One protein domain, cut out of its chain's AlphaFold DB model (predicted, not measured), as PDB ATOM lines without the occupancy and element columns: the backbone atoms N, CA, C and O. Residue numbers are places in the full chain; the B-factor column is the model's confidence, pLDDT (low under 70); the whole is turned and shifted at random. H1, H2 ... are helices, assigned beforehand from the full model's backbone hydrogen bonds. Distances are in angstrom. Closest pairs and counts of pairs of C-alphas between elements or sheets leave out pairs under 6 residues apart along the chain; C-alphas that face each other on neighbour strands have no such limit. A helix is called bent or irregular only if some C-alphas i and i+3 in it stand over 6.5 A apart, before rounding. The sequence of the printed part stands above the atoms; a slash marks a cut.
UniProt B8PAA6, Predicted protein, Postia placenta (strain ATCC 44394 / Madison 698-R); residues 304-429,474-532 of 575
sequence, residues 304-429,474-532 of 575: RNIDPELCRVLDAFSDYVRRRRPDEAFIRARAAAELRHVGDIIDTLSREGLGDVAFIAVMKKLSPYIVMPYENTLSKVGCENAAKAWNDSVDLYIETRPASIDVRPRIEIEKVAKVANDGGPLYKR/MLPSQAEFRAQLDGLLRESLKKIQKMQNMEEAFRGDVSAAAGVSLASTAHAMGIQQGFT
ATOM      1  N   ARG A 304      70.843 111.402  50.972       65.31
ATOM      2  CA  ARG A 304      70.523 112.803  51.296       65.31
ATOM      3  C   ARG A 304      69.508 112.935  52.436       65.31
ATOM      4  O   ARG A 304      69.430 113.991  53.050       65.31
ATOM      5  N   ASN A 305      68.756 111.872  52.720       67.69
ATOM      6  CA  ASN A 305      67.737 111.813  53.770       67.69
ATOM      7  C   ASN A 305      68.253 111.166  55.067       67.69
ATOM      8  O   ASN A 305      67.464 110.859  55.969       67.69
ATOM      9  N   ILE A 306      69.560 110.912  55.154       76.62
ATOM     10  CA  ILE A 306      70.221 110.436  56.364       76.62
ATOM     11  C   ILE A 306      71.017 111.596  56.954       76.62
ATOM     12  O   ILE A 306      71.717 112.317  56.244       76.62
ATOM     13  N   ASP A 307      70.888 111.774  58.267       84.44
ATOM     14  CA  ASP A 307      71.660 112.759  59.014       84.44
ATOM     15  C   ASP A 307      73.179 112.561  58.783       84.44
ATOM     16  O   ASP A 307      73.645 111.415  58.817       84.44
ATOM     17  N   PRO A 308      73.970 113.632  58.568       86.00
ATOM     18  CA  PRO A 308      75.400 113.516  58.275       86.00
ATOM     19  C   PRO A 308      76.207 112.717  59.307       86.00
ATOM     20  O   PRO A 308      77.220 112.110  58.955       86.00
ATOM     21  N   GLU A 309      75.792 112.702  60.574       86.50
ATOM     22  CA  GLU A 309      76.430 111.896  61.613       86.50
ATOM     23  C   GLU A 309      76.114 110.405  61.432       86.50
ATOM     24  O   GLU A 309      77.013 109.564  61.476       86.50
ATOM     25  N   LEU A 310      74.857 110.059  61.136       89.19
ATOM     26  CA  LEU A 310      74.464 108.675  60.849       89.19
ATOM     27  C   LEU A 310      75.099 108.150  59.552       89.19
ATOM     28  O   LEU A 310      75.409 106.961  59.474       89.19
ATOM     29  N   CYS A 311      75.360 109.019  58.570       86.38
ATOM     30  CA  CYS A 311      76.146 108.664  57.385       86.38
ATOM     31  C   CYS A 311      77.555 108.188  57.760       86.38
ATOM     32  O   CYS A 311      77.993 107.152  57.267       86.38
ATOM     33  N   ARG A 312      78.237 108.860  58.700       88.19
ATOM     34  CA  ARG A 312      79.564 108.418  59.173       88.19
ATOM     35  C   ARG A 312      79.508 107.057  59.864       88.19
ATOM     36  O   ARG A 312      80.395 106.230  59.658       88.19
ATOM     37  N   VAL A 313      78.460 106.801  60.649       91.06
ATOM     38  CA  VAL A 313      78.237 105.486  61.279       91.06
ATOM     39  C   VAL A 313      78.021 104.407  60.217       91.06
ATOM     40  O   VAL A 313      78.579 103.315  60.323       91.06
ATOM     41  N   LEU A 314      77.251 104.710  59.173       88.25
ATOM     42  CA  LEU A 314      76.985 103.794  58.069       88.25
ATOM     43  C   LEU A 314      78.237 103.488  57.238       88.25
ATOM     44  O   LEU A 314      78.453 102.332  56.863       88.25
ATOM     45  N   ASP A 315      79.081 104.489  56.991       85.06
ATOM     46  CA  ASP A 315      80.372 104.314  56.324       85.06
ATOM     47  C   ASP A 315      81.300 103.435  57.168       85.06
ATOM     48  O   ASP A 315      81.853 102.454  56.664       85.06
ATOM     49  N   ALA A 316      81.398 103.706  58.475       87.56
ATOM     50  CA  ALA A 316      82.176 102.893  59.405       87.56
ATOM     51  C   ALA A 316      81.662 101.444  59.478       87.56
ATOM     52  O   ALA A 316      82.459 100.504  59.470       87.56
ATOM     53  N   PHE A 317      80.339 101.247  59.501       87.12
ATOM     54  CA  PHE A 317      79.712  99.925  59.450       87.12
ATOM     55  C   PHE A 317      80.066  99.199  58.148       87.12
ATOM     56  O   PHE A 317      80.511  98.053  58.173       87.12
ATOM     57  N   SER A 318      79.931  99.874  57.006       81.50
ATOM     58  CA  SER A 318      80.225  99.312  55.683       81.50
ATOM     59  C   SER A 318      81.697  98.924  55.535       81.50
ATOM     60  O   SER A 318      82.016  97.854  55.007       81.50
ATOM     61  N   ASP A 319      82.605  99.763  56.029       78.06
ATOM     62  CA  ASP A 319      84.039  99.487  56.059       78.06
ATOM     63  C   ASP A 319      84.376  98.314  56.979       78.06
ATOM     64  O   ASP A 319      85.202  97.466  56.624       78.06
ATOM     65  N   TYR A 320      83.712  98.218  58.130       82.25
ATOM     66  CA  TYR A 320      83.878  97.101  59.048       82.25
ATOM     67  C   TYR A 320      83.416  95.781  58.427       82.25
ATOM     68  O   TYR A 320      84.177  94.813  58.422       82.25
ATOM     69  N   VAL A 321      82.224  95.753  57.816       76.31
ATOM     70  CA  VAL A 321      81.706  94.589  57.072       76.31
ATOM     71  C   VAL A 321      82.656  94.188  55.946       76.31
ATOM     72  O   VAL A 321      82.864  93.001  55.713       76.31
ATOM     73  N   ARG A 322      83.267  95.154  55.249       67.69
ATOM     74  CA  ARG A 322      84.215  94.869  54.160       67.69
ATOM     75  C   ARG A 322      85.500  94.202  54.660       67.69
ATOM     76  O   ARG A 322      86.072  93.381  53.945       67.69
ATOM     77  N   ARG A 323      85.974  94.569  55.855       75.00
ATOM     78  CA  ARG A 323      87.206  94.028  56.458       75.00
ATOM     79  C   ARG A 323      86.967  92.710  57.191       75.00
ATOM     80  O   ARG A 323      87.828  91.833  57.163       75.00
ATOM     81  N   ARG A 324      85.818  92.562  57.851       72.25
ATOM     82  CA  ARG A 324      85.472  91.379  58.641       72.25
ATOM     83  C   ARG A 324      84.898  90.286  57.746       72.25
ATOM     84  O   ARG A 324      84.012  90.524  56.935       72.25
ATOM     85  N   ARG A 325      85.346  89.045  57.947       61.66
ATOM     86  CA  ARG A 325      84.599  87.879  57.466       61.66
ATOM     87  C   ARG A 325      83.538  87.527  58.502       61.66
ATOM     88  O   ARG A 325      83.921  87.155  59.610       61.66
ATOM     89  N   PRO A 326      82.245  87.663  58.188       68.88
ATOM     90  CA  PRO A 326      81.223  87.145  59.075       68.88
ATOM     91  C   PRO A 326      81.356  85.619  59.150       68.88
ATOM     92  O   PRO A 326      81.491  84.957  58.118       68.88
ATOM     93  N   ASP A 327      81.355  85.074  60.362       73.25
ATOM     94  CA  ASP A 327      81.229  83.634  60.564       73.25
ATOM     95  C   ASP A 327      79.791  83.170  60.268       73.25
ATOM     96  O   ASP A 327      78.857  83.969  60.129       73.25
ATOM     97  N   GLU A 328      79.600  81.856  60.143       68.19
ATOM     98  CA  GLU A 328      78.279  81.304  59.840       68.19
ATOM     99  C   GLU A 328      77.234  81.590  60.923       68.19
ATOM    100  O   GLU A 328      76.049  81.726  60.608       68.19
ATOM    101  N   ALA A 329      77.646  81.670  62.191       74.69
ATOM    102  CA  ALA A 329      76.729  81.921  63.294       74.69
ATOM    103  C   ALA A 329      76.131  83.328  63.175       74.69
ATOM    104  O   ALA A 329      74.909  83.479  63.244       74.69
ATOM    105  N   PHE A 330      76.962  84.330  62.880       79.06
ATOM    106  CA  PHE A 330      76.513  85.683  62.577       79.06
ATOM    107  C   PHE A 330      75.615  85.719  61.338       79.06
ATOM    108  O   PHE A 330      74.560  86.347  61.377       79.06
ATOM    109  N   ILE A 331      75.984  85.036  60.246       75.19
ATOM    110  CA  ILE A 331      75.168  85.017  59.017       75.19
ATOM    111  C   ILE A 331      73.757  84.495  59.312       75.19
ATOM    112  O   ILE A 331      72.780  85.123  58.895       75.19
ATOM    113  N   ARG A 332      73.646  83.386  60.056       76.00
ATOM    114  CA  ARG A 332      72.358  82.802  60.460       76.00
ATOM    115  C   ARG A 332      71.576  83.727  61.388       76.00
ATOM    116  O   ARG A 332      70.395  83.967  61.146       76.00
ATOM    117  N   ALA A 333      72.226  84.274  62.415       79.81
ATOM    118  CA  ALA A 333      71.589  85.183  63.364       79.81
ATOM    119  C   ALA A 333      71.071  86.454  62.670       79.81
ATOM    120  O   ALA A 333      69.938  86.874  62.914       79.81
ATOM    121  N   ARG A 334      71.869  87.023  61.756       85.81
ATOM    122  CA  ARG A 334      71.502  88.186  60.945       85.81
ATOM    123  C   ARG A 334      70.294  87.871  60.070       85.81
ATOM    124  O   ARG A 334      69.321  88.605  60.138       85.81
ATOM    125  N   ALA A 335      70.316  86.771  59.315       80.56
ATOM    126  CA  ALA A 335      69.196  86.386  58.451       80.56
ATOM    127  C   ALA A 335      67.892  86.176  59.248       80.56
ATOM    128  O   ALA A 335      66.824  86.622  58.835       80.56
ATOM    129  N   ALA A 336      67.977  85.553  60.428       84.19
ATOM    130  CA  ALA A 336      66.828  85.398  61.318       84.19
ATOM    131  C   ALA A 336      66.302  86.747  61.839       84.19
ATOM    132  O   ALA A 336      65.095  86.919  61.989       84.19
ATOM    133  N   ALA A 337      67.189  87.704  62.126       88.69
ATOM    134  CA  ALA A 337      66.807  89.051  62.538       88.69
ATOM    135  C   ALA A 337      66.203  89.875  61.389       88.69
ATOM    136  O   ALA A 337      65.212  90.564  61.605       88.69
ATOM    137  N   GLU A 338      66.727  89.757  60.167       87.19
ATOM    138  CA  GLU A 338      66.147  90.383  58.970       87.19
ATOM    139  C   GLU A 338      64.713  89.886  58.732       87.19
ATOM    140  O   GLU A 338      63.817  90.692  58.499       87.19
ATOM    141  N   LEU A 339      64.466  88.577  58.871       87.00
ATOM    142  CA  LEU A 339      63.121  87.999  58.777       87.00
ATOM    143  C   LEU A 339      62.152  88.573  59.819       87.00
ATOM    144  O   LEU A 339      60.995  88.835  59.490       87.00
ATOM    145  N   ARG A 340      62.618  88.780  61.060       91.38
ATOM    146  CA  ARG A 340      61.810  89.419  62.110       91.38
ATOM    147  C   ARG A 340      61.463  90.856  61.738       91.38
ATOM    148  O   ARG A 340      60.287  91.185  61.731       91.38
ATOM    149  N   HIS A 341      62.447  91.652  61.317       93.31
ATOM    150  CA  HIS A 341      62.218  93.034  60.879       93.31
ATOM    151  C   HIS A 341      61.221  93.127  59.722       93.31
ATOM    152  O   HIS A 341      60.346  93.987  59.732       93.31
ATOM    153  N   VAL A 342      61.309  92.231  58.734       90.88
ATOM    154  CA  VAL A 342      60.331  92.177  57.635       90.88
ATOM    155  C   VAL A 342      58.929  91.867  58.164       90.88
ATOM    156  O   VAL A 342      57.971  92.514  57.746       90.88
ATOM    157  N   GLY A 343      58.805  90.914  59.092       91.19
ATOM    158  CA  GLY A 343      57.544  90.612  59.773       91.19
ATOM    159  C   GLY A 343      56.978  91.817  60.530       91.19
ATOM    160  O   GLY A 343      55.816  92.162  60.331       91.19
ATOM    161  N   ASP A 344      57.811  92.506  61.308       94.38
ATOM    162  CA  ASP A 344      57.419  93.673  62.105       94.38
ATOM    163  C   ASP A 344      56.946  94.838  61.221       94.38
ATOM    164  O   ASP A 344      55.945  95.493  61.528       94.38
ATOM    165  N   ILE A 345      57.619  95.073  60.087       94.31
ATOM    166  CA  ILE A 345      57.191  96.069  59.096       94.31
ATOM    167  C   ILE A 345      55.843  95.664  58.494       94.31
ATOM    168  O   ILE A 345      54.928  96.483  58.439       94.31
ATOM    169  N   ILE A 346      55.692  94.406  58.066       93.62
ATOM    170  CA  ILE A 346      54.436  93.888  57.506       93.62
ATOM    171  C   ILE A 346      53.274  94.072  58.492       93.62
ATOM    172  O   ILE A 346      52.194  94.516  58.101       93.62
ATOM    173  N   ASP A 347      53.481  93.729  59.761       94.06
ATOM    174  CA  ASP A 347      52.445  93.839  60.785       94.06
ATOM    175  C   ASP A 347      52.136  95.296  61.131       94.06
ATOM    176  O   ASP A 347      50.976  95.628  61.367       94.06
ATOM    177  N   THR A 348      53.130  96.184  61.080       95.12
ATOM    178  CA  THR A 348      52.930  97.633  61.226       95.12
ATOM    179  C   THR A 348      52.089  98.190  60.080       95.12
ATOM    180  O   THR A 348      51.056  98.806  60.336       95.12
ATOM    181  N   LEU A 349      52.438  97.880  58.826       94.94
ATOM    182  CA  LEU A 349      51.654  98.293  57.656       94.94
ATOM    183  C   LEU A 349      50.210  97.783  57.713       94.94
ATOM    184  O   LEU A 349      49.287  98.499  57.328       94.94
ATOM    185  N   SER A 350      50.016  96.554  58.198       94.44
ATOM    186  CA  SER A 350      48.693  95.953  58.366       94.44
ATOM    187  C   SER A 350      47.888  96.616  59.483       94.44
ATOM    188  O   SER A 350      46.698  96.857  59.306       94.44
ATOM    189  N   ARG A 351      48.506  96.866  60.644       95.94
ATOM    190  CA  ARG A 351      47.843  97.414  61.836       95.94
ATOM    191  C   ARG A 351      47.480  98.886  61.665       95.94
ATOM    192  O   ARG A 351      46.440  99.308  62.155       95.94
ATOM    193  N   GLU A 352      48.329  99.647  60.984       95.75
ATOM    194  CA  GLU A 352      48.149 101.088  60.769       95.75
ATOM    195  C   GLU A 352      47.364 101.406  59.489       95.75
ATOM    196  O   GLU A 352      47.087 102.568  59.210       95.75
ATOM    197  N   GLY A 353      46.987 100.389  58.705       93.75
ATOM    198  CA  GLY A 353      46.240 100.578  57.459       93.75
ATOM    199  C   GLY A 353      47.040 101.282  56.358       93.75
ATOM    200  O   GLY A 353      46.450 101.844  55.439       93.75
ATOM    201  N   LEU A 354      48.373 101.263  56.446       94.81
ATOM    202  CA  LEU A 354      49.273 101.878  55.465       94.81
ATOM    203  C   LEU A 354      49.444 100.997  54.216       94.81
ATOM    204  O   LEU A 354      49.700 101.490  53.121       94.81
ATOM    205  N   GLY A 355      49.317  99.676  54.369       93.12
ATOM    206  CA  GLY A 355      49.418  98.723  53.267       93.12
ATOM    207  C   GLY A 355      48.058  98.284  52.730       93.12
ATOM    208  O   GLY A 355      47.133  98.015  53.492       93.12
ATOM    209  N   ASP A 356      47.962  98.120  51.411       95.69
ATOM    210  CA  ASP A 356      46.821  97.452  50.782       95.69
ATOM    211  C   ASP A 356      46.661  96.005  51.287       95.69
ATOM    212  O   ASP A 356      47.635  95.252  51.370       95.69
ATOM    213  N   VAL A 357      45.424  95.595  51.579       95.56
ATOM    214  CA  VAL A 357      45.115  94.287  52.184       95.56
ATOM    215  C   VAL A 357      45.597  93.119  51.315       95.56
ATOM    216  O   VAL A 357      46.181  92.167  51.840       95.56
ATOM    217  N   ALA A 358      45.415  93.194  49.993       96.19
ATOM    218  CA  ALA A 358      45.856  92.149  49.072       96.19
ATOM    219  C   ALA A 358      47.386  92.103  48.989       96.19
ATOM    220  O   ALA A 358      47.986  91.029  49.061       96.19
ATOM    221  N   PHE A 359      48.024  93.272  48.905       95.25
ATOM    222  CA  PHE A 359      49.483  93.384  48.905       95.25
ATOM    223  C   PHE A 359      50.100  92.772  50.175       95.25
ATOM    224  O   PHE A 359      51.031  91.971  50.093       95.25
ATOM    225  N   ILE A 360      49.551  93.091  51.353       94.94
ATOM    226  CA  ILE A 360      50.013  92.560  52.641       94.94
ATOM    227  C   ILE A 360      49.800  91.047  52.735       94.94
ATOM    228  O   ILE A 360      50.703  90.335  53.180       94.94
ATOM    229  N   ALA A 361      48.652  90.531  52.288       94.19
ATOM    230  CA  ALA A 361      48.390  89.093  52.267       94.19
ATOM    231  C   ALA A 361      49.412  88.339  51.399       94.19
ATOM    232  O   ALA A 361      49.953  87.312  51.821       94.19
ATOM    233  N   VAL A 362      49.736  88.880  50.221       94.88
ATOM    234  CA  VAL A 362      50.745  88.301  49.323       94.88
ATOM    235  C   VAL A 362      52.152  88.401  49.917       94.88
ATOM    236  O   VAL A 362      52.876  87.405  49.890       94.88
ATOM    237  N   MET A 363      52.532  89.523  50.541       91.50
ATOM    238  CA  MET A 363      53.821  89.626  51.246       91.50
ATOM    239  C   MET A 363      53.948  88.620  52.385       91.50
ATOM    240  O   MET A 363      54.993  87.990  52.527       91.50
ATOM    241  N   LYS A 364      52.892  88.420  53.185       91.12
ATOM    242  CA  LYS A 364      52.886  87.415  54.261       91.12
ATOM    243  C   LYS A 364      53.100  86.005  53.716       91.12
ATOM    244  O   LYS A 364      53.820  85.226  54.335       91.12
ATOM    245  N   LYS A 365      52.507  85.694  52.559       89.81
ATOM    246  CA  LYS A 365      52.644  84.395  51.888       89.81
ATOM    247  C   LYS A 365      54.039  84.180  51.301       89.81
ATOM    248  O   LYS A 365      54.565  83.078  51.396       89.81
ATOM    249  N   LEU A 366      54.612  85.204  50.670       85.88
ATOM    250  CA  LEU A 366      55.875  85.086  49.938       85.88
ATOM    251  C   LEU A 366      57.112  85.452  50.776       85.88
ATOM    252  O   LEU A 366      58.228  85.261  50.301       85.88
ATOM    253  N   SER A 367      56.949  85.951  52.006       77.62
ATOM    254  CA  SER A 367      58.053  86.319  52.907       77.62
ATOM    255  C   SER A 367      59.130  85.220  52.984       77.62
ATOM    256  O   SER A 367      58.783  84.057  53.208       77.62
ATOM    257  N   PRO A 368      60.430  85.547  52.805       69.56
ATOM    258  CA  PRO A 368      61.045  86.888  52.783       69.56
ATOM    259  C   PRO A 368      61.018  87.643  51.448       69.56
ATOM    260  O   PRO A 368      61.683  88.670  51.321       69.56
ATOM    261  N   TYR A 369      60.328  87.149  50.424       77.56
ATOM    262  CA  TYR A 369      60.304  87.807  49.122       77.56
ATOM    263  C   TYR A 369      59.559  89.151  49.193       77.56
ATOM    264  O   TYR A 369      58.341  89.199  49.363       77.56
ATOM    265  N   ILE A 370      60.312  90.244  49.048       79.44
ATOM    266  CA  ILE A 370      59.796  91.616  49.012       79.44
ATOM    267  C   ILE A 370      59.848  92.100  47.564       79.44
ATOM    268  O   ILE A 370      60.921  92.143  46.956       79.44
ATOM    269  N   VAL A 371      58.703  92.505  47.019       84.94
ATOM    270  CA  VAL A 371      58.654  93.117  45.690       84.94
ATOM    271  C   VAL A 371      58.810  94.617  45.806       84.94
ATOM    272  O   VAL A 371      57.901  95.321  46.238       84.94
ATOM    273  N   MET A 372      59.959  95.093  45.348       86.56
ATOM    274  CA  MET A 372      60.269  96.502  45.133       86.56
ATOM    275  C   MET A 372      60.662  96.701  43.667       86.56
ATOM    276  O   MET A 372      61.093  95.734  43.029       86.56
ATOM    277  N   PRO A 373      60.583  97.928  43.122       85.62
ATOM    278  CA  PRO A 373      61.119  98.197  41.797       85.62
ATOM    279  C   PRO A 373      62.569  97.727  41.680       85.62
ATOM    280  O   PRO A 373      63.402  97.997  42.545       85.62
ATOM    281  N   TYR A 374      62.875  96.978  40.625       78.00
ATOM    282  CA  TYR A 374      64.138  96.254  40.552       78.00
ATOM    283  C   TYR A 374      65.309  97.153  40.162       78.00
ATOM    284  O   TYR A 374      66.439  96.777  40.431       78.00
ATOM    285  N   GLU A 375      65.100  98.297  39.505       73.50
ATOM    286  CA  GLU A 375      66.167  99.265  39.167       73.50
ATOM    287  C   GLU A 375      67.422  98.638  38.513       73.50
ATOM    288  O   GLU A 375      68.560  99.028  38.769       73.50
ATOM    289  N   ASN A 376      67.226  97.645  37.636       68.31
ATOM    290  CA  ASN A 376      68.288  96.850  36.996       68.31
ATOM    291  C   ASN A 376      69.115  95.953  37.934       68.31
ATOM    292  O   ASN A 376      70.152  95.439  37.508       68.31
ATOM    293  N   THR A 377      68.669  95.716  39.167       67.12
ATOM    294  CA  THR A 377      69.260  94.707  40.063       67.12
ATOM    295  C   THR A 377      69.052  93.294  39.517       67.12
ATOM    296  O   THR A 377      69.933  92.453  39.646       67.12
ATOM    297  N   LEU A 378      67.956  93.042  38.797       69.94
ATOM    298  CA  LEU A 378      67.645  91.748  38.192       69.94
ATOM    299  C   LEU A 378      68.006  91.653  36.700       69.94
ATOM    300  O   LEU A 378      68.135  92.643  35.976       69.94
ATOM    301  N   SER A 379      68.194  90.416  36.221       72.06
ATOM    302  CA  SER A 379      68.200  90.130  34.781       72.06
ATOM    303  C   SER A 379      66.775  90.234  34.226       72.06
ATOM    304  O   SER A 379      65.819  90.114  34.981       72.06
ATOM    305  N   LYS A 380      66.614  90.394  32.906       78.44
ATOM    306  CA  LYS A 380      65.284  90.446  32.271       78.44
ATOM    307  C   LYS A 380      64.428  89.212  32.607       78.44
ATOM    308  O   LYS A 380      63.274  89.356  32.978       78.44
ATOM    309  N   VAL A 381      65.027  88.022  32.546       74.75
ATOM    310  CA  VAL A 381      64.357  86.760  32.904       74.75
ATOM    311  C   VAL A 381      64.035  86.715  34.401       74.75
ATOM    312  O   VAL A 381      62.954  86.296  34.790       74.75
ATOM    313  N   GLY A 382      64.952  87.193  35.252       77.19
ATOM    314  CA  GLY A 382      64.713  87.292  36.693       77.19
ATOM    315  C   GLY A 382      63.528  88.201  37.015       77.19
ATOM    316  O   GLY A 382      62.651  87.798  37.764       77.19
ATOM    317  N   CYS A 383      63.475  89.379  36.392       82.44
ATOM    318  CA  CYS A 383      62.372  90.335  36.447       82.44
ATOM    319  C   CYS A 383      61.021  89.719  36.048       82.44
ATOM    320  O   CYS A 383      60.035  89.892  36.759       82.44
ATOM    321  N   GLU A 384      60.980  88.994  34.927       84.94
ATOM    322  CA  GLU A 384      59.770  88.329  34.422       84.94
ATOM    323  C   GLU A 384      59.275  87.249  35.391       84.94
ATOM    324  O   GLU A 384      58.107  87.250  35.773       84.94
ATOM    325  N   ASN A 385      60.168  86.372  35.858       82.50
ATOM    326  CA  ASN A 385      59.818  85.314  36.809       82.50
ATOM    327  C   ASN A 385      59.345  85.884  38.156       82.50
ATOM    328  O   ASN A 385      58.364  85.409  38.724       82.50
ATOM    329  N   ALA A 386      60.031  86.919  38.643       83.38
ATOM    330  CA  ALA A 386      59.738  87.622  39.886       83.38
ATOM    331  C   ALA A 386      58.355  88.301  39.850       83.38
ATOM    332  O   ALA A 386      57.542  88.124  40.762       83.38
ATOM    333  N   ALA A 387      58.056  89.027  38.767       90.44
ATOM    334  CA  ALA A 387      56.749  89.644  38.557       90.44
ATOM    335  C   ALA A 387      55.642  88.593  38.393       90.44
ATOM    336  O   ALA A 387      54.564  88.746  38.963       90.44
ATOM    337  N   LYS A 388      55.914  87.500  37.667       90.62
ATOM    338  CA  LYS A 388      54.953  86.408  37.486       90.62
ATOM    339  C   LYS A 388      54.583  85.751  38.818       90.62
ATOM    340  O   LYS A 388      53.405  85.690  39.141       90.62
ATOM    341  N   ALA A 389      55.568  85.317  39.606       88.94
ATOM    342  CA  ALA A 389      55.325  84.643  40.885       88.94
ATOM    343  C   ALA A 389      54.510  85.509  41.864       88.94
ATOM    344  O   ALA A 389      53.625  85.014  42.570       88.94
ATOM    345  N   TRP A 390      54.784  86.816  41.874       94.75
ATOM    346  CA  TRP A 390      54.007  87.778  42.645       94.75
ATOM    347  C   TRP A 390      52.570  87.902  42.133       94.75
ATOM    348  O   TRP A 390      51.626  87.727  42.902       94.75
ATOM    349  N   ASN A 391      52.394  88.172  40.838       96.19
ATOM    350  CA  ASN A 391      51.077  88.395  40.246       96.19
ATOM    351  C   ASN A 391      50.188  87.147  40.318       96.19
ATOM    352  O   ASN A 391      49.010  87.290  40.630       96.19
ATOM    353  N   ASP A 392      50.747  85.944  40.145       95.12
ATOM    354  CA  ASP A 392      50.031  84.678  40.347       95.12
ATOM    355  C   ASP A 392      49.512  84.556  41.798       95.12
ATOM    356  O   ASP A 392      48.422  84.045  42.047       95.12
ATOM    357  N   SER A 393      50.274  85.050  42.782       96.19
ATOM    358  CA  SER A 393      49.841  85.056  44.187       96.19
ATOM    359  C   SER A 393      48.769  86.108  44.473       96.19
ATOM    360  O   SER A 393      47.890  85.852  45.295       96.19
ATOM    361  N   VAL A 394      48.810  87.256  43.788       96.94
ATOM    362  CA  VAL A 394      47.719  88.246  43.815       96.94
ATOM    363  C   VAL A 394      46.454  87.655  43.193       96.94
ATOM    364  O   VAL A 394      45.379  87.800  43.765       96.94
ATOM    365  N   ASP A 395      46.569  86.946  42.069       97.50
ATOM    366  CA  ASP A 395      45.437  86.273  41.425       97.50
ATOM    367  C   ASP A 395      44.821  85.208  42.338       97.50
ATOM    368  O   ASP A 395      43.608  85.211  42.547       97.50
ATOM    369  N   LEU A 396      45.645  84.387  42.995       96.38
ATOM    370  CA  LEU A 396      45.151  83.426  43.980       96.38
ATOM    371  C   LEU A 396      44.447  84.116  45.158       96.38
ATOM    372  O   LEU A 396      43.405  83.643  45.611       96.38
ATOM    373  N   TYR A 397      44.990  85.223  45.674       96.75
ATOM    374  CA  TYR A 397      44.311  86.007  46.709       96.75
ATOM    375  C   TYR A 397      42.946  86.489  46.210       96.75
ATOM    376  O   TYR A 397      41.946  86.361  46.911       96.75
ATOM    377  N   ILE A 398      42.885  86.994  44.977       96.75
ATOM    378  CA  ILE A 398      41.646  87.479  44.378       96.75
ATOM    379  C   ILE A 398      40.606  86.353  44.289       96.75
ATOM    380  O   ILE A 398      39.444  86.579  44.613       96.75
ATOM    381  N   GLU A 399      41.009  85.153  43.894       95.44
ATOM    382  CA  GLU A 399      40.112  84.002  43.745       95.44
ATOM    383  C   GLU A 399      39.637  83.423  45.082       95.44
ATOM    384  O   GLU A 399      38.510  82.945  45.184       95.44
ATOM    385  N   THR A 400      40.485  83.461  46.110       94.31
ATOM    386  CA  THR A 400      40.240  82.763  47.383       94.31
ATOM    387  C   THR A 400      39.737  83.664  48.506       94.31
ATOM    388  O   THR A 400      39.312  83.159  49.548       94.31
ATOM    389  N   ARG A 401      39.775  84.992  48.335       93.31
ATOM    390  CA  ARG A 401      39.373  85.923  49.394       93.31
ATOM    391  C   ARG A 401      37.874  85.800  49.713       93.31
ATOM    392  O   ARG A 401      37.037  85.875  48.812       93.31
ATOM    393  N   PRO A 402      37.500  85.695  50.997       90.88
ATOM    394  CA  PRO A 402      36.128  85.919  51.421       90.88
ATOM    395  C   PRO A 402      35.705  87.364  51.142       90.88
ATOM    396  O   PRO A 402      36.471  88.300  51.385       90.88
ATOM    397  N   ALA A 403      34.450  87.562  50.730       84.94
ATOM    398  CA  ALA A 403      33.883  88.898  50.536       84.94
ATOM    399  C   ALA A 403      33.904  89.752  51.821       84.94
ATOM    400  O   ALA A 403      33.900  90.971  51.744       84.94
ATOM    401  N   SER A 404      33.979  89.134  53.004       88.62
ATOM    402  CA  SER A 404      34.118  89.844  54.281       88.62
ATOM    403  C   SER A 404      35.494  90.482  54.506       88.62
ATOM    404  O   SER A 404      35.624  91.303  55.410       88.62
ATOM    405  N   ILE A 405      36.515  90.105  53.727       89.31
ATOM    406  CA  ILE A 405      37.885  90.621  53.869       89.31
ATOM    407  C   ILE A 405      38.153  91.757  52.880       89.31
ATOM    408  O   ILE A 405      38.717  92.777  53.262       89.31
ATOM    409  N   ASP A 406      37.765  91.586  51.615       93.00
ATOM    410  CA  ASP A 406      37.989  92.587  50.570       93.00
ATOM    411  C   ASP A 406      36.914  92.475  49.477       93.00
ATOM    412  O   ASP A 406      36.934  91.572  48.632       93.00
ATOM    413  N   VAL A 407      35.961  93.411  49.517       93.81
ATOM    414  CA  VAL A 407      34.794  93.484  48.620       93.81
ATOM    415  C   VAL A 407      35.105  94.090  47.254       93.81
ATOM    416  O   VAL A 407      34.245  94.073  46.371       93.81
ATOM    417  N   ARG A 408      36.298  94.666  47.064       95.56
ATOM    418  CA  ARG A 408      36.618  95.429  45.852       95.56
ATOM    419  C   ARG A 408      36.573  94.531  44.619       95.56
ATOM    420  O   ARG A 408      36.937  93.361  44.713       95.56
ATOM    421  N   PRO A 409      36.172  95.029  43.441       94.06
ATOM    422  CA  PRO A 409      36.256  94.262  42.203       94.06
ATOM    423  C   PRO A 409      37.714  93.924  41.847       94.06
ATOM    424  O   PRO A 409      38.648  94.629  42.229       94.06
ATOM    425  N   ARG A 410      37.910  92.858  41.054       94.25
ATOM    426  CA  ARG A 410      39.238  92.360  40.629       94.25
ATOM    427  C   ARG A 410      40.167  93.483  40.160       94.25
ATOM    428  O   ARG A 410      41.283  93.595  40.651       94.25
ATOM    429  N   ILE A 411      39.682  94.335  39.259       91.06
ATOM    430  CA  ILE A 411      40.487  95.390  38.633       91.06
ATOM    431  C   ILE A 411      41.011  96.435  39.632       91.06
ATOM    432  O   ILE A 411      42.090  96.986  39.432       91.06
ATOM    433  N   GLU A 412      40.284  96.714  40.718       93.06
ATOM    434  CA  GLU A 412      40.735  97.664  41.741       93.06
ATOM    435  C   GLU A 412      41.885  97.096  42.566       93.06
ATOM    436  O   GLU A 412      42.855  97.806  42.825       93.06
ATOM    437  N   ILE A 413      41.821  95.806  42.901       95.19
ATOM    438  CA  ILE A 413      42.897  95.100  43.603       95.19
ATOM    439  C   ILE A 413      44.133  95.009  42.707       95.19
ATOM    440  O   ILE A 413      45.246  95.311  43.132       95.19
ATOM    441  N   GLU A 414      43.948  94.649  41.436       94.88
ATOM    442  CA  GLU A 414      45.050  94.534  40.481       94.88
ATOM    443  C   GLU A 414      45.817  95.856  40.311       94.88
ATOM    444  O   GLU A 414      47.048  95.842  40.282       94.88
ATOM    445  N   LYS A 415      45.120  97.001  40.284       91.69
ATOM    446  CA  LYS A 415      45.735  98.338  40.183       91.69
ATOM    447  C   LYS A 415      46.693  98.668  41.328       91.69
ATOM    448  O   LYS A 415      47.655  99.403  41.108       91.69
ATOM    449  N   VAL A 416      46.429  98.165  42.534       93.56
ATOM    450  CA  VAL A 416      47.187  98.522  43.746       93.56
ATOM    451  C   VAL A 416      48.106  97.410  44.253       93.56
ATOM    452  O   VAL A 416      48.990  97.694  45.061       93.56
ATOM    453  N   ALA A 417      47.947  96.176  43.764       95.38
ATOM    454  CA  ALA A 417      48.719  95.022  44.224       95.38
ATOM    455  C   ALA A 417      49.588  94.357  43.143       95.38
ATOM    456  O   ALA A 417      50.608  93.764  43.494       95.38
ATOM    457  N   LYS A 418      49.237  94.428  41.847       95.69
ATOM    458  CA  LYS A 418      50.033  93.780  40.785       95.69
ATOM    459  C   LYS A 418      51.208  94.636  40.327       95.69
ATOM    460  O   LYS A 418      51.133  95.866  40.266       95.69
ATOM    461  N   VAL A 419      52.275  93.953  39.919       94.25
ATOM    462  CA  VAL A 419      53.521  94.575  39.463       94.25
ATOM    463  C   VAL A 419      53.856  94.241  38.015       94.25
ATOM    464  O   VAL A 419      53.503  93.182  37.500       94.25
ATOM    465  N   ALA A 420      54.556  95.150  37.344       91.88
ATOM    466  CA  ALA A 420      55.148  94.913  36.034       91.88
ATOM    467  C   ALA A 420      56.527  94.237  36.162       91.88
ATOM    468  O   ALA A 420      57.069  94.057  37.253       91.88
ATOM    469  N   ASN A 421      57.141  93.905  35.021       89.19
ATOM    470  CA  ASN A 421      58.482  93.307  34.967       89.19
ATOM    471  C   ASN A 421      59.577  94.209  35.566       89.19
ATOM    472  O   ASN A 421      60.662  93.733  35.868       89.19
ATOM    473  N   ASP A 422      59.331  95.505  35.738       85.31
ATOM    474  CA  ASP A 422      60.257  96.416  36.418       85.31
ATOM    475  C   ASP A 422      60.105  96.406  37.952       85.31
ATOM    476  O   ASP A 422      60.883  97.070  38.633       85.31
ATOM    477  N   GLY A 423      59.147  95.645  38.495       88.69
ATOM    478  CA  GLY A 423      58.842  95.554  39.925       88.69
ATOM    479  C   GLY A 423      57.999  96.718  40.455       88.69
ATOM    480  O   GLY A 423      57.619  96.699  41.622       88.69
ATOM    481  N   GLY A 424      57.699  97.720  39.623       90.50
ATOM    482  CA  GLY A 424      56.741  98.783  39.932       90.50
ATOM    483  C   GLY A 424      55.307  98.383  39.556       90.50
ATOM    484  O   GLY A 424      55.073  97.234  39.189       90.50
ATOM    485  N   PRO A 425      54.335  99.314  39.581       91.88
ATOM    486  CA  PRO A 425      52.937  99.022  39.268       91.88
ATOM    487  C   PRO A 425      52.752  98.373  37.893       91.88
ATOM    488  O   PRO A 425      53.396  98.795  36.925       91.88
ATOM    489  N   LEU A 426      51.851  97.388  37.806       91.81
ATOM    490  CA  LEU A 426      51.403  96.824  36.526       91.81
ATOM    491  C   LEU A 426      50.625  97.866  35.711       91.81
ATOM    492  O   LEU A 426      50.852  98.014  34.515       91.81
ATOM    493  N   TYR A 427      49.759  98.619  36.389       89.00
ATOM    494  CA  TYR A 427      48.995  99.726  35.820       89.00
ATOM    495  C   TYR A 427      49.693 101.034  36.179       89.00
ATOM    496  O   TYR A 427      49.623 101.496  37.322       89.00
ATOM    497  N   LYS A 428      50.415 101.617  35.219       85.75
ATOM    498  CA  LYS A 428      51.154 102.863  35.450       85.75
ATOM    499  C   LYS A 428      50.184 104.018  35.685       85.75
ATOM    500  O   LYS A 428      49.128 104.098  35.059       85.75
ATOM    501  N   ARG A 429      50.543 104.918  36.597       83.62
ATOM    502  CA  ARG A 429      49.753 106.117  36.921       83.62
ATOM    503  C   ARG A 429      50.460 107.358  36.410       83.62
ATOM    504  O   ARG A 429      51.691 107.386  36.402       83.62
ATOM    505  N   MET A 474      56.441 103.458  42.264       90.00
ATOM    506  CA  MET A 474      56.073 102.448  43.256       90.00
ATOM    507  C   MET A 474      54.548 102.339  43.401       90.00
ATOM    508  O   MET A 474      53.802 103.305  43.192       90.00
ATOM    509  N   LEU A 475      54.075 101.154  43.785       92.25
ATOM    510  CA  LEU A 475      52.746 100.989  44.372       92.25
ATOM    511  C   LEU A 475      52.680 101.746  45.715       92.25
ATOM    512  O   LEU A 475      53.715 101.892  46.368       92.25
ATOM    513  N   PRO A 476      51.495 102.187  46.176       92.25
ATOM    514  CA  PRO A 476      51.361 102.833  47.487       92.25
ATOM    515  C   PRO A 476      51.958 101.988  48.624       92.25
ATOM    516  O   PRO A 476      52.829 102.462  49.343       92.25
ATOM    517  N   SER A 477      51.618 100.697  48.693       94.25
ATOM    518  CA  SER A 477      52.157  99.779  49.706       94.25
ATOM    519  C   SER A 477      53.678  99.599  49.627       94.25
ATOM    520  O   SER A 477      54.322  99.381  50.648       94.25
ATOM    521  N   GLN A 478      54.271  99.699  48.429       93.25
ATOM    522  CA  GLN A 478      55.731  99.662  48.260       93.25
ATOM    523  C   GLN A 478      56.387 100.933  48.804       93.25
ATOM    524  O   GLN A 478      57.437 100.849  49.436       93.25
ATOM    525  N   ALA A 479      55.775 102.099  48.572       91.12
ATOM    526  CA  ALA A 479      56.264 103.372  49.094       91.12
ATOM    527  C   ALA A 479      56.219 103.400  50.630       91.12
ATOM    528  O   ALA A 479      57.210 103.767  51.257       91.12
ATOM    529  N   GLU A 480      55.128 102.915  51.228       94.31
ATOM    530  CA  GLU A 480      55.004 102.797  52.686       94.31
ATOM    531  C   GLU A 480      55.999 101.784  53.265       94.31
ATOM    532  O   GLU A 480      56.688 102.065  54.243       94.31
ATOM    533  N   PHE A 481      56.174 100.625  52.621       92.12
ATOM    534  CA  PHE A 481      57.190  99.651  53.031       92.12
ATOM    535  C   PHE A 481      58.608 100.241  52.974       92.12
ATOM    536  O   PHE A 481      59.403 100.055  53.897       92.12
ATOM    537  N   ARG A 482      58.926 101.005  51.921       88.94
ATOM    538  CA  ARG A 482      60.182 101.761  51.806       88.94
ATOM    539  C   ARG A 482      60.335 102.771  52.947       88.94
ATOM    540  O   ARG A 482      61.403 102.823  53.548       88.94
ATOM    541  N   ALA A 483      59.296 103.530  53.285       90.38
ATOM    542  CA  ALA A 483      59.354 104.487  54.389       90.38
ATOM    543  C   ALA A 483      59.672 103.802  55.734       90.38
ATOM    544  O   ALA A 483      60.514 104.288  56.495       90.38
ATOM    545  N   GLN A 484      59.070 102.635  55.987       92.38
ATOM    546  CA  GLN A 484      59.346 101.818  57.172       92.38
ATOM    547  C   GLN A 484      60.783 101.268  57.181       92.38
ATOM    548  O   GLN A 484      61.453 101.313  58.214       92.38
ATOM    549  N   LEU A 485      61.310 100.826  56.031       89.56
ATOM    550  CA  LEU A 485      62.719 100.429  55.898       89.56
ATOM    551  C   LEU A 485      63.686 101.582  56.192       89.56
ATOM    552  O   LEU A 485      64.680 101.388  56.892       89.56
ATOM    553  N   ASP A 486      63.403 102.780  55.680       88.31
ATOM    554  CA  ASP A 486      64.239 103.958  55.929       88.31
ATOM    555  C   ASP A 486      64.193 104.359  57.419       88.31
ATOM    556  O   ASP A 486      65.202 104.778  57.993       88.31
ATOM    557  N   GLY A 487      63.036 104.197  58.075       91.25
ATOM    558  CA  GLY A 487      62.891 104.335  59.526       91.25
ATOM    559  C   GLY A 487      63.747 103.327  60.297       91.25
ATOM    560  O   GLY A 487      64.538 103.717  61.158       91.25
ATOM    561  N   LEU A 488      63.659 102.045  59.931       92.69
ATOM    562  CA  LEU A 488      64.457 100.969  60.520       92.69
ATOM    563  C   LEU A 488      65.962 101.222  60.373       92.69
ATOM    564  O   LEU A 488      66.711 101.004  61.328       92.69
ATOM    565  N   LEU A 489      66.411 101.700  59.209       91.12
ATOM    566  CA  LEU A 489      67.809 102.054  58.974       91.12
ATOM    567  C   LEU A 489      68.279 103.127  59.958       91.12
ATOM    568  O   LEU A 489      69.296 102.941  60.625       91.12
ATOM    569  N   ARG A 490      67.525 104.226  60.085       91.38
ATOM    570  CA  ARG A 490      67.859 105.327  61.001       91.38
ATOM    571  C   ARG A 490      67.948 104.850  62.448       91.38
ATOM    572  O   ARG A 490      68.928 105.151  63.125       91.38
ATOM    573  N   GLU A 491      66.973 104.074  62.912       94.38
ATOM    574  CA  GLU A 491      66.978 103.552  64.282       94.38
ATOM    575  C   GLU A 491      68.101 102.537  64.520       94.38
ATOM    576  O   GLU A 491      68.734 102.540  65.577       94.38
ATOM    577  N   SER A 492      68.419 101.714  63.521       94.69
ATOM    578  CA  SER A 492      69.538 100.772  63.594       94.69
ATOM    579  C   SER A 492      70.883 101.493  63.671       94.69
ATOM    580  O   SER A 492      71.714 101.146  64.510       94.69
ATOM    581  N   LEU A 493      71.082 102.541  62.867       93.12
ATOM    582  CA  LEU A 493      72.293 103.363  62.910       93.12
ATOM    583  C   LEU A 493      72.427 104.104  64.244       93.12
ATOM    584  O   LEU A 493      73.506 104.086  64.829       93.12
ATOM    585  N   LYS A 494      71.341 104.673  64.788       94.94
ATOM    586  CA  LYS A 494      71.345 105.290  66.129       94.94
ATOM    587  C   LYS A 494      71.699 104.291  67.231       94.94
ATOM    588  O   LYS A 494      72.369 104.656  68.193       94.94
ATOM    589  N   LYS A 495      71.244 103.037  67.127       95.44
ATOM    590  CA  LYS A 495      71.623 101.973  68.071       95.44
ATOM    591  C   LYS A 495      73.113 101.656  67.974       95.44
ATOM    592  O   LYS A 495      73.771 101.617  69.006       95.44
ATOM    593  N   ILE A 496      73.641 101.495  66.760       94.00
ATOM    594  CA  ILE A 496      75.070 101.232  66.527       94.00
ATOM    595  C   ILE A 496      75.932 102.400  67.014       94.00
ATOM    596  O   ILE A 496      76.963 102.181  67.635       94.00
ATOM    597  N   GLN A 497      75.492 103.641  66.809       94.81
ATOM    598  CA  GLN A 497      76.196 104.836  67.279       94.81
ATOM    599  C   GLN A 497      76.401 104.855  68.804       94.81
ATOM    600  O   GLN A 497      77.379 105.421  69.283       94.81
ATOM    601  N   LYS A 498      75.479 104.257  69.569       95.19
ATOM    602  CA  LYS A 498      75.546 104.180  71.037       95.19
ATOM    603  C   LYS A 498      76.413 103.024  71.551       95.19
ATOM    604  O   LYS A 498      76.640 102.950  72.756       95.19
ATOM    605  N   MET A 499      76.845 102.113  70.679       94.94
ATOM    606  CA  MET A 499      77.719 100.996  71.047       94.94
ATOM    607  C   MET A 499      79.143 101.492  71.288       94.94
ATOM    608  O   MET A 499      79.577 102.470  70.679       94.94
ATOM    609  N   GLN A 500      79.897 100.808  72.152       88.81
ATOM    610  CA  GLN A 500      81.273 101.233  72.445       88.81
ATOM    611  C   GLN A 500      82.197 101.013  71.243       88.81
ATOM    612  O   GLN A 500      83.186 101.723  71.065       88.81
ATOM    613  N   ASN A 501      81.892 100.009  70.421       90.50
ATOM    614  CA  ASN A 501      82.638  99.679  69.217       90.50
ATOM    615  C   ASN A 501      81.745  98.959  68.196       90.50
ATOM    616  O   ASN A 501      80.697  98.406  68.523       90.50
ATOM    617  N   MET A 502      82.198  98.925  66.940       90.31
ATOM    618  CA  MET A 502      81.447  98.304  65.847       90.31
ATOM    619  C   MET A 502      81.272  96.791  66.027       90.31
ATOM    620  O   MET A 502      80.323  96.231  65.499       90.31
ATOM    621  N   GLU A 503      82.164  96.116  66.758       89.19
ATOM    622  CA  GLU A 503      82.099  94.666  66.954       89.19
ATOM    623  C   GLU A 503      80.873  94.231  67.769       89.19
ATOM    624  O   GLU A 503      80.327  93.157  67.508       89.19
ATOM    625  N   GLU A 504      80.382  95.074  68.678       90.19
ATOM    626  CA  GLU A 504      79.138  94.831  69.420       90.19
ATOM    627  C   GLU A 504      77.928  94.668  68.496       90.19
ATOM    628  O   GLU A 504      77.082  93.819  68.751       90.19
ATOM    629  N   ALA A 505      77.880  95.367  67.358       89.62
ATOM    630  CA  ALA A 505      76.797  95.192  66.385       89.62
ATOM    631  C   ALA A 505      76.787  93.784  65.749       89.62
ATOM    632  O   ALA A 505      75.791  93.369  65.155       89.62
ATOM    633  N   PHE A 506      77.899  93.049  65.862       87.00
ATOM    634  CA  PHE A 506      78.109  91.727  65.273       87.00
ATOM    635  C   PHE A 506      78.201  90.608  66.319       87.00
ATOM    636  O   PHE A 506      78.326  89.443  65.938       87.00
ATOM    637  N   ARG A 507      78.134  90.926  67.619       83.12
ATOM    638  CA  ARG A 507      78.157  89.957  68.724       83.12
ATOM    639  C   ARG A 507      76.893  90.113  69.575       83.12
ATOM    640  O   ARG A 507      76.541  91.213  69.968       83.12
ATOM    641  N   GLY A 508      76.226  89.009  69.909       80.88
ATOM    642  CA  GLY A 508      74.998  89.053  70.715       80.88
ATOM    643  C   GLY A 508      73.759  89.425  69.893       80.88
ATOM    644  O   GLY A 508      73.415  88.703  68.955       80.88
ATOM    645  N   ASP A 509      73.066  90.513  70.250       87.88
ATOM    646  CA  ASP A 509      71.877  90.972  69.518       87.88
ATOM    647  C   ASP A 509      72.258  91.668  68.202       87.88
ATOM    648  O   ASP A 509      72.499  92.872  68.128       87.88
ATOM    649  N   VAL A 510      72.252  90.886  67.124       92.31
ATOM    650  CA  VAL A 510      72.556  91.350  65.765       92.31
ATOM    651  C   VAL A 510      71.414  92.140  65.108       92.31
ATOM    652  O   VAL A 510      71.490  92.441  63.917       92.31
ATOM    653  N   SER A 511      70.343  92.477  65.838       93.75
ATOM    654  CA  SER A 511      69.161  93.160  65.298       93.75
ATOM    655  C   SER A 511      69.491  94.489  64.612       93.75
ATOM    656  O   SER A 511      68.976  94.756  63.526       93.75
ATOM    657  N   ALA A 512      70.396  95.298  65.173       93.62
ATOM    658  CA  ALA A 512      70.787  96.569  64.559       93.62
ATOM    659  C   ALA A 512      71.593  96.364  63.261       93.62
ATOM    660  O   ALA A 512      71.284  96.972  62.236       93.62
ATOM    661  N   ALA A 513      72.570  95.451  63.252       90.81
ATOM    662  CA  ALA A 513      73.312  95.116  62.034       90.81
ATOM    663  C   ALA A 513      72.401  94.519  60.950       90.81
ATOM    664  O   ALA A 513      72.548  94.833  59.769       90.81
ATOM    665  N   ALA A 514      71.430  93.693  61.349       90.25
ATOM    666  CA  ALA A 514      70.408  93.155  60.463       90.25
ATOM    667  C   ALA A 514      69.503  94.249  59.884       90.25
ATOM    668  O   ALA A 514      69.199  94.197  58.701       90.25
ATOM    669  N   GLY A 515      69.120  95.266  60.663       91.19
ATOM    670  CA  GLY A 515      68.323  96.390  60.167       91.19
ATOM    671  C   GLY A 515      69.061  97.226  59.116       91.19
ATOM    672  O   GLY A 515      68.500  97.524  58.060       91.19
ATOM    673  N   VAL A 516      70.349  97.525  59.343       89.25
ATOM    674  CA  VAL A 516      71.204  98.193  58.338       89.25
ATOM    675  C   VAL A 516      71.352  97.331  57.082       89.25
ATOM    676  O   VAL A 516      71.232  97.832  55.961       89.25
ATOM    677  N   SER A 517      71.587  96.029  57.264       84.62
ATOM    678  CA  SER A 517      71.720  95.052  56.182       84.62
ATOM    679  C   SER A 517      70.443  94.963  55.340       84.62
ATOM    680  O   SER A 517      70.498  95.225  54.141       84.62
ATOM    681  N   LEU A 518      69.287  94.724  55.968       84.81
ATOM    682  CA  LEU A 518      67.969  94.656  55.333       84.81
ATOM    683  C   LEU A 518      67.667  95.919  54.523       84.81
ATOM    684  O   LEU A 518      67.364  95.818  53.338       84.81
ATOM    685  N   ALA A 519      67.805  97.109  55.111       82.94
ATOM    686  CA  ALA A 519      67.559  98.363  54.395       82.94
ATOM    687  C   ALA A 519      68.531  98.566  53.216       82.94
ATOM    688  O   ALA A 519      68.178  99.141  52.183       82.94
ATOM    689  N   SER A 520      69.751  98.042  53.327       74.44
ATOM    690  CA  SER A 520      70.734  98.071  52.245       74.44
ATOM    691  C   SER A 520      70.433  97.054  51.144       74.44
ATOM    692  O   SER A 520      70.759  97.329  49.995       74.44
ATOM    693  N   THR A 521      69.809  95.909  51.450       69.38
ATOM    694  CA  THR A 521      69.646  94.773  50.523       69.38
ATOM    695  C   THR A 521      68.205  94.405  50.175       69.38
ATOM    696  O   THR A 521      68.009  93.425  49.461       69.38
ATOM    697  N   ALA A 522      67.194  95.150  50.631       56.44
ATOM    698  CA  ALA A 522      65.779  94.775  50.515       56.44
ATOM    699  C   ALA A 522      65.326  94.419  49.084       56.44
ATOM    700  O   ALA A 522      64.549  93.485  48.909       56.44
ATOM    701  N   HIS A 523      65.870  95.072  48.049       53.91
ATOM    702  CA  HIS A 523      65.561  94.751  46.644       53.91
ATOM    703  C   HIS A 523      66.110  93.383  46.195       53.91
ATOM    704  O   HIS A 523      65.646  92.814  45.210       53.91
ATOM    705  N   ALA A 524      67.108  92.844  46.901       49.44
ATOM    706  CA  ALA A 524      67.815  91.623  46.540       49.44
ATOM    707  C   ALA A 524      67.474  90.400  47.405       49.44
ATOM    708  O   ALA A 524      67.863  89.279  47.062       49.44
ATOM    709  N   MET A 525      66.738  90.582  48.506       46.91
ATOM    710  CA  MET A 525      66.380  89.487  49.419       46.91
ATOM    711  C   MET A 525      65.454  88.450  48.779       46.91
ATOM    712  O   MET A 525      65.521  87.273  49.129       46.91
ATOM    713  N   GLY A 526      64.703  88.832  47.745       42.16
ATOM    714  CA  GLY A 526      63.942  87.886  46.934       42.16
ATOM    715  C   GLY A 526      64.788  86.922  46.087       42.16
ATOM    716  O   GLY A 526      64.272  85.930  45.580       42.16
ATOM    717  N   ILE A 527      66.091  87.182  45.933       40.53
ATOM    718  CA  ILE A 527      66.961  86.464  44.990       40.53
ATOM    719  C   ILE A 527      67.829  85.414  45.693       40.53
ATOM    720  O   ILE A 527      68.196  84.412  45.080       40.53
ATOM    721  N   GLN A 528      68.168  85.623  46.969       40.59
ATOM    722  CA  GLN A 528      69.111  84.753  47.679       40.59
ATOM    723  C   GLN A 528      68.543  83.383  48.058       40.59
ATOM    724  O   GLN A 528      69.328  82.456  48.228       40.59
ATOM    725  N   GLN A 529      67.218  83.242  48.174       36.31
ATOM    726  CA  GLN A 529      66.593  81.975  48.574       36.31
ATOM    727  C   GLN A 529      65.762  81.329  47.455       36.31
ATOM    728  O   GLN A 529      65.788  80.113  47.324       36.31
ATOM    729  N   GLY A 530      65.106  82.115  46.589       31.61
ATOM    730  CA  GLY A 530      64.163  81.588  45.587       31.61
ATOM    731  C   GLY A 530      64.751  81.168  44.233       31.61
ATOM    732  O   GLY A 530      64.085  80.460  43.490       31.61
ATOM    733  N   PHE A 531      65.976  81.583  43.882       31.36
ATOM    734  CA  PHE A 531      66.593  81.230  42.587       31.36
ATOM    735  C   PHE A 531      67.674  80.145  42.683       31.36
ATOM    736  O   PHE A 531      68.121  79.631  41.659       31.36
ATOM    737  N   THR A 532      68.131  79.801  43.890       33.56
ATOM    738  CA  THR A 532      69.106  78.718  44.113       33.56
ATOM    739  C   THR A 532      68.458  77.365  44.361       33.56
ATOM    740  O   THR A 532      69.102  76.343  44.137       33.56
TER     741      THR A 532
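Overview. This is residues 304 to 429 and 474 to 532 of the 575 residues of the protein "Predicted protein" of Postia placenta (strain ATCC 44394 / Madison 698-R) (UniProt B8PAA6). Two long helices, H2 and H6, make a V, and H8 fills the gap between its arms. H1 and H7 pack at the open end of the V, while H3, H4 and H5 form a cluster beyond its point, making an elongated body of crossed helices. The printed part has 185 residues with nine named helices, H1 to H9 in chain order, and no named strand; the class is all helix. The whole is compact, with a radius of gyration of the C-alphas of 17.7 A and spans of 55 by 35 by 31 A.

Along the chain. H2, the longest helix by residues, holds residues 328 to 351 and is 34.5 A long, from C-alpha 328 at (78.279, 81.304, 59.840) to C-alpha 351 at (47.843, 97.414, 61.836). H6, residues 476 to 497, measures 31.8 A, H4, residues 380 to 400, 30.2 A, and H1, residues 308 to 323, 22.9 A. The others are H3, residues 357 to 366, H5, residues 410 to 417, H7, residues 502 to 506, H8, residues 511 to 521, and H9, residues 525 to 530, which ends with C-alpha 530 at (64.163, 81.588, 45.587). H9 is irregular, but only just: C-alphas 526 and 529 are 6.7 A apart.

Arrangement. H2 touches H6 with residues 345 to 349 alone, at a steep tilt of 48 degrees, opposite ways; the closest C-alphas, of Ile 345 and Gln 484, are 6.4 A apart. H8 touches H6, closest at C-alphas 492 and 512, 4.5 A, and touches H2, about perpendicular at 78 degrees, closest at C-alphas 334 and 514, 5.1 A. H1 touches H6 with residues 310 to 314 alone, closest at C-alphas 310 and 493, 6.1 A. H1 and H7 only just touch, with 3 pairs of C-alphas within 8 A. H7 and H8 touch only at the corner, closest at C-alphas 505 and 513, 5.6 A. H2 and H3 form a helical hairpin at a shallow tilt of 17 degrees, closest at C-alphas 346 and 360, 6.7 A. H3 touches H4, closest at C-alphas 362 and 393, 6.1 A, and H5, closest at C-alphas 359 and 417, 5.0 A. H8 and H9 meet only through their link. Every O i to N i+4 pair is within hydrogen-bond range in H1, H2, H3, H4, H6 and H8; the counts are 3 of 4 in H5, 0 of 1 in H7 and 0 of 2 in H9, with O i to N i+3 counts of 2 of 2 in H7 and 0 of 3 in H9.

Size, cuts and confidence. The two C-alphas farthest apart, of Pro 409 and Gln 500, are 54.7 A apart. Residues 430 to 473 are not printed, and C-alphas 429 and 474 are 9.7 A apart across the cut. The link from H3 to H4, residues 367 to 379, is long. The mean pLDDT of the printed part is 84.9; 22 residues are under 70, among them 521 to 532.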